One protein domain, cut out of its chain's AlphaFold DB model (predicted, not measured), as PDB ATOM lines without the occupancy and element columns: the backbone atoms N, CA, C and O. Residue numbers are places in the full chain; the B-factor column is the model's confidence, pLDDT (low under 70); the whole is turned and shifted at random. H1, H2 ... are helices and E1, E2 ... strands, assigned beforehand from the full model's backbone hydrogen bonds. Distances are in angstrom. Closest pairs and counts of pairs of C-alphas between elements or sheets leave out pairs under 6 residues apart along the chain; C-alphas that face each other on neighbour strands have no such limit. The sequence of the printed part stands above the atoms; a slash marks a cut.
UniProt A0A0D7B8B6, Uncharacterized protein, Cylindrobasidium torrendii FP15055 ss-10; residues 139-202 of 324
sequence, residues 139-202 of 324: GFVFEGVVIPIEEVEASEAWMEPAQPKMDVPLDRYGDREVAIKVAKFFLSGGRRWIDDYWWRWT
ATOM      1  N   GLY A 139     119.404 137.722 136.829       81.25
ATOM      2  CA  GLY A 139     120.129 138.957 136.529       81.25
ATOM      3  C   GLY A 139     119.442 140.209 137.075       81.25
ATOM      4  O   GLY A 139     118.783 140.176 138.112       81.25
ATOM      5  N   PHE A 140     119.654 141.354 136.427       82.75
ATOM      6  CA  PHE A 140     119.216 142.664 136.919       82.75
ATOM      7  C   PHE A 140     118.001 143.165 136.151       82.75
ATOM      8  O   PHE A 140     118.028 143.217 134.933       82.75
ATOM      9  N   VAL A 141     116.951 143.609 136.832       79.12
ATOM     10  CA  VAL A 141     115.798 144.212 136.148       79.12
ATOM     11  C   VAL A 141     116.065 145.697 135.883       79.12
ATOM     12  O   VAL A 141     116.443 146.431 136.797       79.12
ATOM     13  N   PHE A 142     115.869 146.118 134.635       81.56
ATOM     14  CA  PHE A 142     115.918 147.495 134.157       81.56
ATOM     15  C   PHE A 142     114.698 147.794 133.278       81.56
ATOM     16  O   PHE A 142     114.525 147.175 132.233       81.56
ATOM     17  N   GLU A 143     113.846 148.726 133.696       81.25
ATOM     18  CA  GLU A 143     112.607 149.130 133.010       81.25
ATOM     19  C   GLU A 143     111.686 147.939 132.679       81.25
ATOM     20  O   GLU A 143     111.040 147.876 131.633       81.25
ATOM     21  N   GLY A 144     111.643 146.947 133.573       78.44
ATOM     22  CA  GLY A 144     110.895 145.702 133.367       78.44
ATOM     23  C   GLY A 144     111.555 144.707 132.404       78.44
ATOM     24  O   GLY A 144     110.992 143.641 132.161       78.44
ATOM     25  N   VAL A 145     112.747 145.014 131.886       80.50
ATOM     26  CA  VAL A 145     113.576 144.114 131.079       80.50
ATOM     27  C   VAL A 145     114.670 143.511 131.947       80.50
ATOM     28  O   VAL A 145     115.335 144.195 132.716       80.50
ATOM     29  N   VAL A 146     114.878 142.211 131.807       83.62
ATOM     30  CA  VAL A 146     115.931 141.494 132.516       83.62
ATOM     31  C   VAL A 146     117.262 141.662 131.770       83.62
ATOM     32  O   VAL A 146     117.370 141.322 130.595       83.62
ATOM     33  N   ILE A 147     118.268 142.208 132.451       85.25
ATOM     34  CA  ILE A 147     119.666 142.296 132.032       85.25
ATOM     35  C   ILE A 147     120.401 141.068 132.598       85.25
ATOM     36  O   ILE A 147     120.617 141.008 133.815       85.25
ATOM     37  N   PRO A 148     120.798 140.103 131.755       85.56
ATOM     38  CA  PRO A 148     121.518 138.917 132.200       85.56
ATOM     39  C   PRO A 148     122.878 139.273 132.813       85.56
ATOM     40  O   PRO A 148     123.502 140.284 132.480       85.56
ATOM     41  N   ILE A 149     123.349 138.434 133.730       84.88
ATOM     42  CA  ILE A 149     124.603 138.660 134.469       84.88
ATOM     43  C   ILE A 149     125.782 138.590 133.520       84.88
ATOM     44  O   ILE A 149     126.691 139.406 133.616       84.88
ATOM     45  N   GLU A 150     125.719 137.662 132.574       85.12
ATOM     46  CA  GLU A 150     126.724 137.448 131.545       85.12
ATOM     47  C   GLU A 150     126.934 138.726 130.729       85.12
ATOM     48  O   GLU A 150     128.061 139.066 130.386       85.12
ATOM     49  N   GLU A 151     125.867 139.486 130.471       86.50
ATOM     50  CA  GLU A 151     125.966 140.778 129.794       86.50
ATOM     51  C   GLU A 151     126.620 141.847 130.682       86.50
ATOM     52  O   GLU A 151     127.431 142.646 130.207       86.50
ATOM     53  N   VAL A 152     126.308 141.854 131.979       86.06
ATOM     54  CA  VAL A 152     126.930 142.772 132.946       86.06
ATOM     55  C   VAL A 152     128.419 142.470 133.131       86.06
ATOM     56  O   VAL A 152     129.228 143.397 133.220       86.06
ATOM     57  N   GLU A 153     128.794 141.194 133.162       84.69
ATOM     58  CA  GLU A 153     130.180 140.733 133.276       84.69
ATOM     59  C   GLU A 153     130.974 140.977 131.990       84.69
ATOM     60  O   GLU A 153     132.107 141.461 132.056       84.69
ATOM     61  N   ALA A 154     130.366 140.717 130.826       85.00
ATOM     62  CA  ALA A 154     130.978 140.941 129.517       85.00
ATOM     63  C   ALA A 154     131.148 142.429 129.171       85.00
ATOM     64  O   ALA A 154     131.965 142.779 128.319       85.00
ATOM     65  N   SER A 155     130.394 143.322 129.814       81.81
ATOM     66  CA  SER A 155     130.508 144.759 129.584       81.81
ATOM     67  C   SER A 155     131.890 145.273 129.989       81.81
ATOM     68  O   SER A 155     132.241 145.258 131.162       81.81
ATOM     69  N   GLU A 156     132.681 145.808 129.057       76.75
ATOM     70  CA  GLU A 156     133.974 146.455 129.360       76.75
ATOM     71  C   GLU A 156     133.820 147.811 130.070       76.75
ATOM     72  O   GLU A 156     134.796 148.424 130.509       76.75
ATOM     73  N   ALA A 157     132.587 148.291 130.206       63.97
ATOM     74  CA  ALA A 157     132.300 149.629 130.667       63.97
ATOM     75  C   ALA A 157     132.509 149.764 132.186       63.97
ATOM     76  O   ALA A 157     131.723 149.275 132.996       63.97
ATOM     77  N   TRP A 158     133.568 150.470 132.579       66.31
ATOM     78  CA  TRP A 158     133.808 150.871 133.964       66.31
ATOM     79  C   TRP A 158     133.201 152.250 134.233       66.31
ATOM     80  O   TRP A 158     133.228 153.136 133.379       66.31
ATOM     81  N   MET A 159     132.609 152.429 135.413       67.00
ATOM     82  CA  MET A 159     131.991 153.698 135.791       67.00
ATOM     83  C   MET A 159     133.055 154.700 136.280       67.00
ATOM     84  O   MET A 159     133.757 154.437 137.254       67.00
ATOM     85  N   GLU A 160     133.157 155.858 135.622       59.19
ATOM     86  CA  GLU A 160     133.895 157.047 136.089       59.19
ATOM     87  C   GLU A 160     133.073 157.835 137.150       59.19
ATOM     88  O   GLU A 160     131.862 157.648 137.258       59.19
ATOM     89  N   PRO A 161     133.689 158.699 137.986       50.25
ATOM     90  CA  PRO A 161     133.676 158.644 139.460       50.25
ATOM     91  C   PRO A 161     132.402 159.123 140.186       50.25
ATOM     92  O   PRO A 161     132.447 159.408 141.386       50.25
ATOM     93  N   ALA A 162     131.249 159.188 139.526       63.81
ATOM     94  CA  ALA A 162     129.989 159.389 140.232       63.81
ATOM     95  C   ALA A 162     129.535 158.053 140.838       63.81
ATOM     96  O   ALA A 162     128.828 157.287 140.196       63.81
ATOM     97  N   GLN A 163     129.974 157.754 142.068       73.38
ATOM     98  CA  GLN A 163     129.564 156.534 142.771       73.38
ATOM     99  C   GLN A 163     128.033 156.390 142.751       73.38
ATOM    100  O   GLN A 163     127.330 157.319 143.174       73.38
ATOM    101  N   PRO A 164     127.504 155.247 142.284       81.19
ATOM    102  CA  PRO A 164     126.073 155.035 142.243       81.19
ATOM    103  C   PRO A 164     125.523 154.950 143.668       81.19
ATOM    104  O   PRO A 164     126.170 154.466 144.601       81.19
ATOM    105  N   LYS A 165     124.307 155.458 143.840       82.19
ATOM    106  CA  LYS A 165     123.606 155.508 145.120       82.19
ATOM    107  C   LYS A 165     122.837 154.205 145.365       82.19
ATOM    108  O   LYS A 165     122.217 153.673 144.448       82.19
ATOM    109  N   MET A 166     122.862 153.706 146.604       78.50
ATOM    110  CA  MET A 166     122.227 152.432 146.999       78.50
ATOM    111  C   MET A 166     120.712 152.511 147.211       78.50
ATOM    112  O   MET A 166     120.058 151.500 147.416       78.50
ATOM    113  N   ASP A 167     120.147 153.702 147.222       80.31
ATOM    114  CA  ASP A 167     118.714 153.957 147.364       80.31
ATOM    115  C   ASP A 167     118.042 154.224 146.010       80.31
ATOM    116  O   ASP A 167     116.853 154.529 145.946       80.31
ATOM    117  N   VAL A 168     118.803 154.125 144.918       80.19
ATOM    118  CA  VAL A 168     118.338 154.447 143.572       80.19
ATOM    119  C   VAL A 168     118.188 153.152 142.758       80.19
ATOM    120  O   VAL A 168     119.185 152.445 142.578       80.19
ATOM    121  N   PRO A 169     116.971 152.846 142.257       82.75
ATOM    122  CA  PRO A 169     116.726 151.735 141.340       82.75
ATOM    123  C   PRO A 169     117.512 151.869 140.042       82.75
ATOM    124  O   PRO A 169     117.780 152.988 139.600       82.75
ATOM    125  N   LEU A 170     117.793 150.741 139.387       84.19
ATOM    126  CA  LEU A 170     118.495 150.711 138.100       84.19
ATOM    127  C   LEU A 170     117.801 151.583 137.036       84.19
ATOM    128  O   LEU A 170     118.459 152.371 136.364       84.19
ATOM    129  N   ASP A 171     116.471 151.535 136.983       84.94
ATOM    130  CA  ASP A 171     115.602 152.287 136.060       84.94
ATOM    131  C   ASP A 171     115.762 153.810 136.170       84.94
ATOM    132  O   ASP A 171     115.420 154.569 135.269       84.94
ATOM    133  N   ARG A 172     116.275 154.304 137.303       85.69
ATOM    134  CA  ARG A 172     116.470 155.743 137.528       85.69
ATOM    135  C   ARG A 172     117.782 156.268 136.961       85.69
ATOM    136  O   ARG A 172     117.975 157.483 136.956       85.69
ATOM    137  N   TYR A 173     118.667 155.390 136.498       83.06
ATOM    138  CA  TYR A 173     119.949 155.775 135.912       83.06
ATOM    139  C   TYR A 173     119.854 156.170 134.431       83.06
ATOM    140  O   TYR A 173     120.869 156.507 133.824       83.06
ATOM    141  N   GLY A 174     118.636 156.234 133.884       84.38
ATOM    142  CA  GLY A 174     118.364 156.766 132.554       84.38
ATOM    143  C   GLY A 174     118.650 155.729 131.483       84.38
ATOM    144  O   GLY A 174     117.760 154.976 131.125       84.38
ATOM    145  N   ASP A 175     119.880 155.682 130.982       88.00
ATOM    146  CA  ASP A 175     120.219 154.821 129.850       88.00
ATOM    147  C   ASP A 175     120.584 153.403 130.296       88.00
ATOM    148  O   ASP A 175     121.279 153.197 131.297       88.00
ATOM    149  N   ARG A 176     120.216 152.411 129.478       87.31
ATOM    150  CA  ARG A 176     120.558 150.998 129.697       87.31
ATOM    151  C   ARG A 176     122.065 150.769 129.868       87.31
ATOM    152  O   ARG A 176     122.476 149.980 130.709       87.31
ATOM    153  N   GLU A 177     122.905 151.485 129.121       86.69
ATOM    154  CA  GLU A 177     124.366 151.402 129.277       86.69
ATOM    155  C   GLU A 177     124.839 151.891 130.650       86.69
ATOM    156  O   GLU A 177     125.775 151.333 131.230       86.69
ATOM    157  N   VAL A 178     124.196 152.930 131.191       87.00
ATOM    158  CA  VAL A 178     124.481 153.425 132.541       87.00
ATOM    159  C   VAL A 178     123.988 152.411 133.566       87.00
ATOM    160  O   VAL A 178     124.730 152.088 134.491       87.00
ATOM    161  N   ALA A 179     122.803 151.832 133.372       87.62
ATOM    162  CA  ALA A 179     122.278 150.767 134.221       87.62
ATOM    163  C   ALA A 179     123.201 149.537 134.268       87.62
ATOM    164  O   ALA A 179     123.470 149.027 135.353       87.62
ATOM    165  N   ILE A 180     123.772 149.118 133.133       88.56
ATOM    166  CA  ILE A 180     124.767 148.034 133.073       88.56
ATOM    167  C   ILE A 180     126.037 148.410 133.848       88.56
ATOM    168  O   ILE A 180     126.532 147.604 134.634       88.56
ATOM    169  N   LYS A 181     126.546 149.641 133.702       88.88
ATOM    170  CA  LYS A 181     127.701 150.129 134.485       88.88
ATOM    171  C   LYS A 181     127.414 150.120 135.992       88.88
ATOM    172  O   LYS A 181     128.278 149.737 136.782       88.88
ATOM    173  N   VAL A 182     126.210 150.531 136.398       87.69
ATOM    174  CA  VAL A 182     125.747 150.516 137.799       87.69
ATOM    175  C   VAL A 182     125.639 149.085 138.318       87.69
ATOM    176  O   VAL A 182     126.168 148.786 139.389       87.69
ATOM    177  N   ALA A 183     125.011 148.193 137.553       87.62
ATOM    178  CA  ALA A 183     124.904 146.777 137.882       87.62
ATOM    179  C   ALA A 183     126.287 146.145 138.043       87.62
ATOM    180  O   ALA A 183     126.534 145.488 139.050       87.62
ATOM    181  N   LYS A 184     127.223 146.426 137.128       88.56
ATOM    182  CA  LYS A 184     128.607 145.941 137.202       88.56
ATOM    183  C   LYS A 184     129.329 146.457 138.443       88.56
ATOM    184  O   LYS A 184     129.993 145.683 139.132       88.56
ATOM    185  N   PHE A 185     129.172 147.741 138.769       86.94
ATOM    186  CA  PHE A 185     129.739 148.324 139.986       86.94
ATOM    187  C   PHE A 185     129.248 147.585 141.236       86.94
ATOM    188  O   PHE A 185     130.056 147.149 142.058       86.94
ATOM    189  N   PHE A 186     127.936 147.391 141.372       85.88
ATOM    190  CA  PHE A 186     127.380 146.699 142.531       85.88
ATOM    191  C   PHE A 186     127.734 145.212 142.551       85.88
ATOM    192  O   PHE A 186     128.115 144.713 143.609       85.88
ATOM    193  N   LEU A 187     127.721 144.542 141.399       85.50
ATOM    194  CA  LEU A 187     128.131 143.147 141.263       85.50
ATOM    195  C   LEU A 187     129.579 142.941 141.722       85.50
ATOM    196  O   LEU A 187     129.840 142.063 142.538       85.50
ATOM    197  N   SER A 188     130.500 143.818 141.303       83.25
ATOM    198  CA  SER A 188     131.905 143.780 141.742       83.25
ATOM    199  C   SER A 188     132.080 144.002 143.251       83.25
ATOM    200  O   SER A 188     133.036 143.523 143.853       83.25
ATOM    201  N   GLY A 189     131.130 144.699 143.884       78.56
ATOM    202  CA  GLY A 189     131.062 144.881 145.333       78.56
ATOM    203  C   GLY A 189     130.340 143.752 146.075       78.56
ATOM    204  O   GLY A 189     130.032 143.928 147.262       78.56
ATOM    205  N   GLY A 190     130.025 142.653 145.378       81.88
ATOM    206  CA  GLY A 190     129.232 141.540 145.885       81.88
ATOM    207  C   GLY A 190     127.823 141.989 146.242       81.88
ATOM    208  O   GLY A 190     127.385 141.775 147.365       81.88
ATOM    209  N   ARG A 191     127.127 142.719 145.366       82.50
ATOM    210  CA  ARG A 191     125.756 143.192 145.619       82.50
ATOM    211  C   ARG A 191     124.795 142.836 144.490       82.50
ATOM    212  O   ARG A 191     125.179 142.793 143.325       82.50
ATOM    213  N   ARG A 192     123.530 142.618 144.853       79.94
ATOM    214  CA  ARG A 192     122.413 142.241 143.972       79.94
ATOM    215  C   ARG A 192     121.207 143.143 144.214       79.94
ATOM    216  O   ARG A 192     121.012 143.592 145.338       79.94
ATOM    217  N   TRP A 193     120.412 143.400 143.181       77.56
ATOM    218  CA  TRP A 193     119.153 144.139 143.301       77.56
ATOM    219  C   TRP A 193     117.990 143.155 143.442       77.56
ATOM    220  O   TRP A 193     117.772 142.347 142.545       77.56
ATOM    221  N   ILE A 194     117.285 143.189 144.574       73.25
ATOM    222  CA  ILE A 194     116.191 142.265 144.913       73.25
ATOM    223  C   ILE A 194     115.110 143.071 145.634       73.25
ATOM    224  O   ILE A 194     115.431 143.788 146.583       73.25
ATOM    225  N   ASP A 195     113.853 142.949 145.198       70.38
ATOM    226  CA  ASP A 195     112.682 143.600 145.807       70.38
ATOM    227  C   ASP A 195     112.871 145.103 146.088       70.38
ATOM    228  O   ASP A 195     112.554 145.588 147.169       70.38
ATOM    229  N   ASP A 196     113.409 145.843 145.118       67.25
ATOM    230  CA  ASP A 196     113.717 147.279 145.218       67.25
ATOM    231  C   ASP A 196     114.869 147.662 146.175       67.25
ATOM    232  O   ASP A 196     115.003 148.829 146.561       67.25
ATOM    233  N   TYR A 197     115.741 146.712 146.537       72.56
ATOM    234  CA  TYR A 197     116.897 146.962 147.407       72.56
ATOM    235  C   TYR A 197     118.202 146.325 146.907       72.56
ATOM    236  O   TYR A 197     118.222 145.220 146.369       72.56
ATOM    237  N   TRP A 198     119.334 146.998 147.163       75.88
ATOM    238  CA  TRP A 198     120.678 146.441 146.958       75.88
ATOM    239  C   TRP A 198     121.119 145.580 148.147       75.88
ATOM    240  O   TRP A 198     121.602 146.088 149.165       75.88
ATOM    241  N   TRP A 199     121.034 144.267 147.993       73.94
ATOM    242  CA  TRP A 199     121.526 143.281 148.948       73.94
ATOM    243  C   TRP A 199     123.018 143.048 148.777       73.94
ATOM    244  O   TRP A 199     123.505 142.971 147.655       73.94
ATOM    245  N   ARG A 200     123.759 142.921 149.882       72.38
ATOM    246  CA  ARG A 200     125.161 142.489 149.848       72.38
ATOM    247  C   ARG A 200     125.216 140.971 149.946       72.38
ATOM    248  O   ARG A 200     124.826 140.408 150.963       72.38
ATOM    249  N   TRP A 201     125.726 140.342 148.904       64.00
ATOM    250  CA  TRP A 201     126.166 138.964 148.915       64.00
ATOM    251  C   TRP A 201     127.470 138.879 149.721       64.00
ATOM    252  O   TRP A 201     128.504 139.419 149.335       64.00
ATOM    253  N   THR A 202     127.417 138.236 150.882       53.03
ATOM    254  CA  THR A 202     128.604 137.643 151.511       53.03
ATOM    255  C   THR A 202     128.795 136.266 150.894       53.03
ATOM    256  O   THR A 202     127.900 135.429 151.046       53.03
TER     257      THR A 202
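Overview. This is residues 139 to 202 of the 324 residues of an uncharacterized protein of Cylindrobasidium torrendii FP15055 ss-10 (UniProt A0A0D7B8B6). A small rounded domain has one helix, H3, at its core, with two small two-stranded hairpins, E1 with E2 and E3 with E4, and two short helices, H1 and H2, set around it. The long link of residues 155 to 169, with no named element, swings round another side of H3 on its way from H1 to H2. The printed part has 64 residues, with three named helices and four named strands in the order E1, E2, H1, H2, H3, E3, E4; each hairpin is an antiparallel sheet of two strands, and the class is mixed, helices and strands. The whole is compact, with a radius of gyration of the C-alphas of 10.5 A and spans of 26 by 25 by 23 A.

Along the chain. E1 is residues 140 to 142, and its C-alpha 140 is at (119.216, 142.664, 136.919). E2 is residues 145 to 147. H1, residues 149 to 154, is 8.4 A long from first to last C-alpha. H2 is residues 170 to 173. H3, residues 176 to 188, is 18.1 A long, from C-alpha 176 at (120.558, 150.998, 129.697) to C-alpha 188 at (131.905, 143.780, 141.742). E3, residues 191 to 194, is 9.6 A long. E4, residues 197 to 200, is 9.7 A long and ends with C-alpha 200 at (125.161, 142.489, 149.848).

Arrangement. E1 and E2 form a hairpin, antiparallel at 139 degrees, with N 140 and O 147 within hydrogen-bond range at 2.8 A. The closest C-alphas of E1 and H3 are those of Phe 140 and Ala 183, 7.1 A apart. H1 touches residues 180 to 184 of H3 alone, about perpendicular at 84 degrees, with the closest C-alphas those of Val 152 and Lys 184, 5.6 A apart. H2 touches residues 179 to 183 of H3 alone, with the closest C-alphas those of Leu 170 and Ala 179 at 5.4 A. H1 and H2 are apart. E3 and E4 form a second hairpin, antiparallel at 145 degrees, with N 199 and O 192 within hydrogen-bond range at 2.7 A. The closest C-alphas of H3 and E3 are those of Phe 186 and Arg 192, 6.8 A apart, and H3 and E4 are near each other, with 5 pairs of C-alphas within 10 A. Between the hairpins, the closest C-alphas of E1 and E3 are those of Phe 140 and Trp 193, 6.6 A apart. Every O i to N i+4 pair is within hydrogen-bond range in H1 and H3, while H2 is too short for such a pair.

Size, cuts and confidence. The two C-alphas farthest apart are those of Asp 175 and Thr 202, at 28.9 A. The printed part has no cut. The link from H1 to H2, 15 residues, is long, and the other links are tight. The mean pLDDT of the printed part is 79.4, and confidence is low, under 70, at residues 157 to 162, residue 196 and residues 201 to 202.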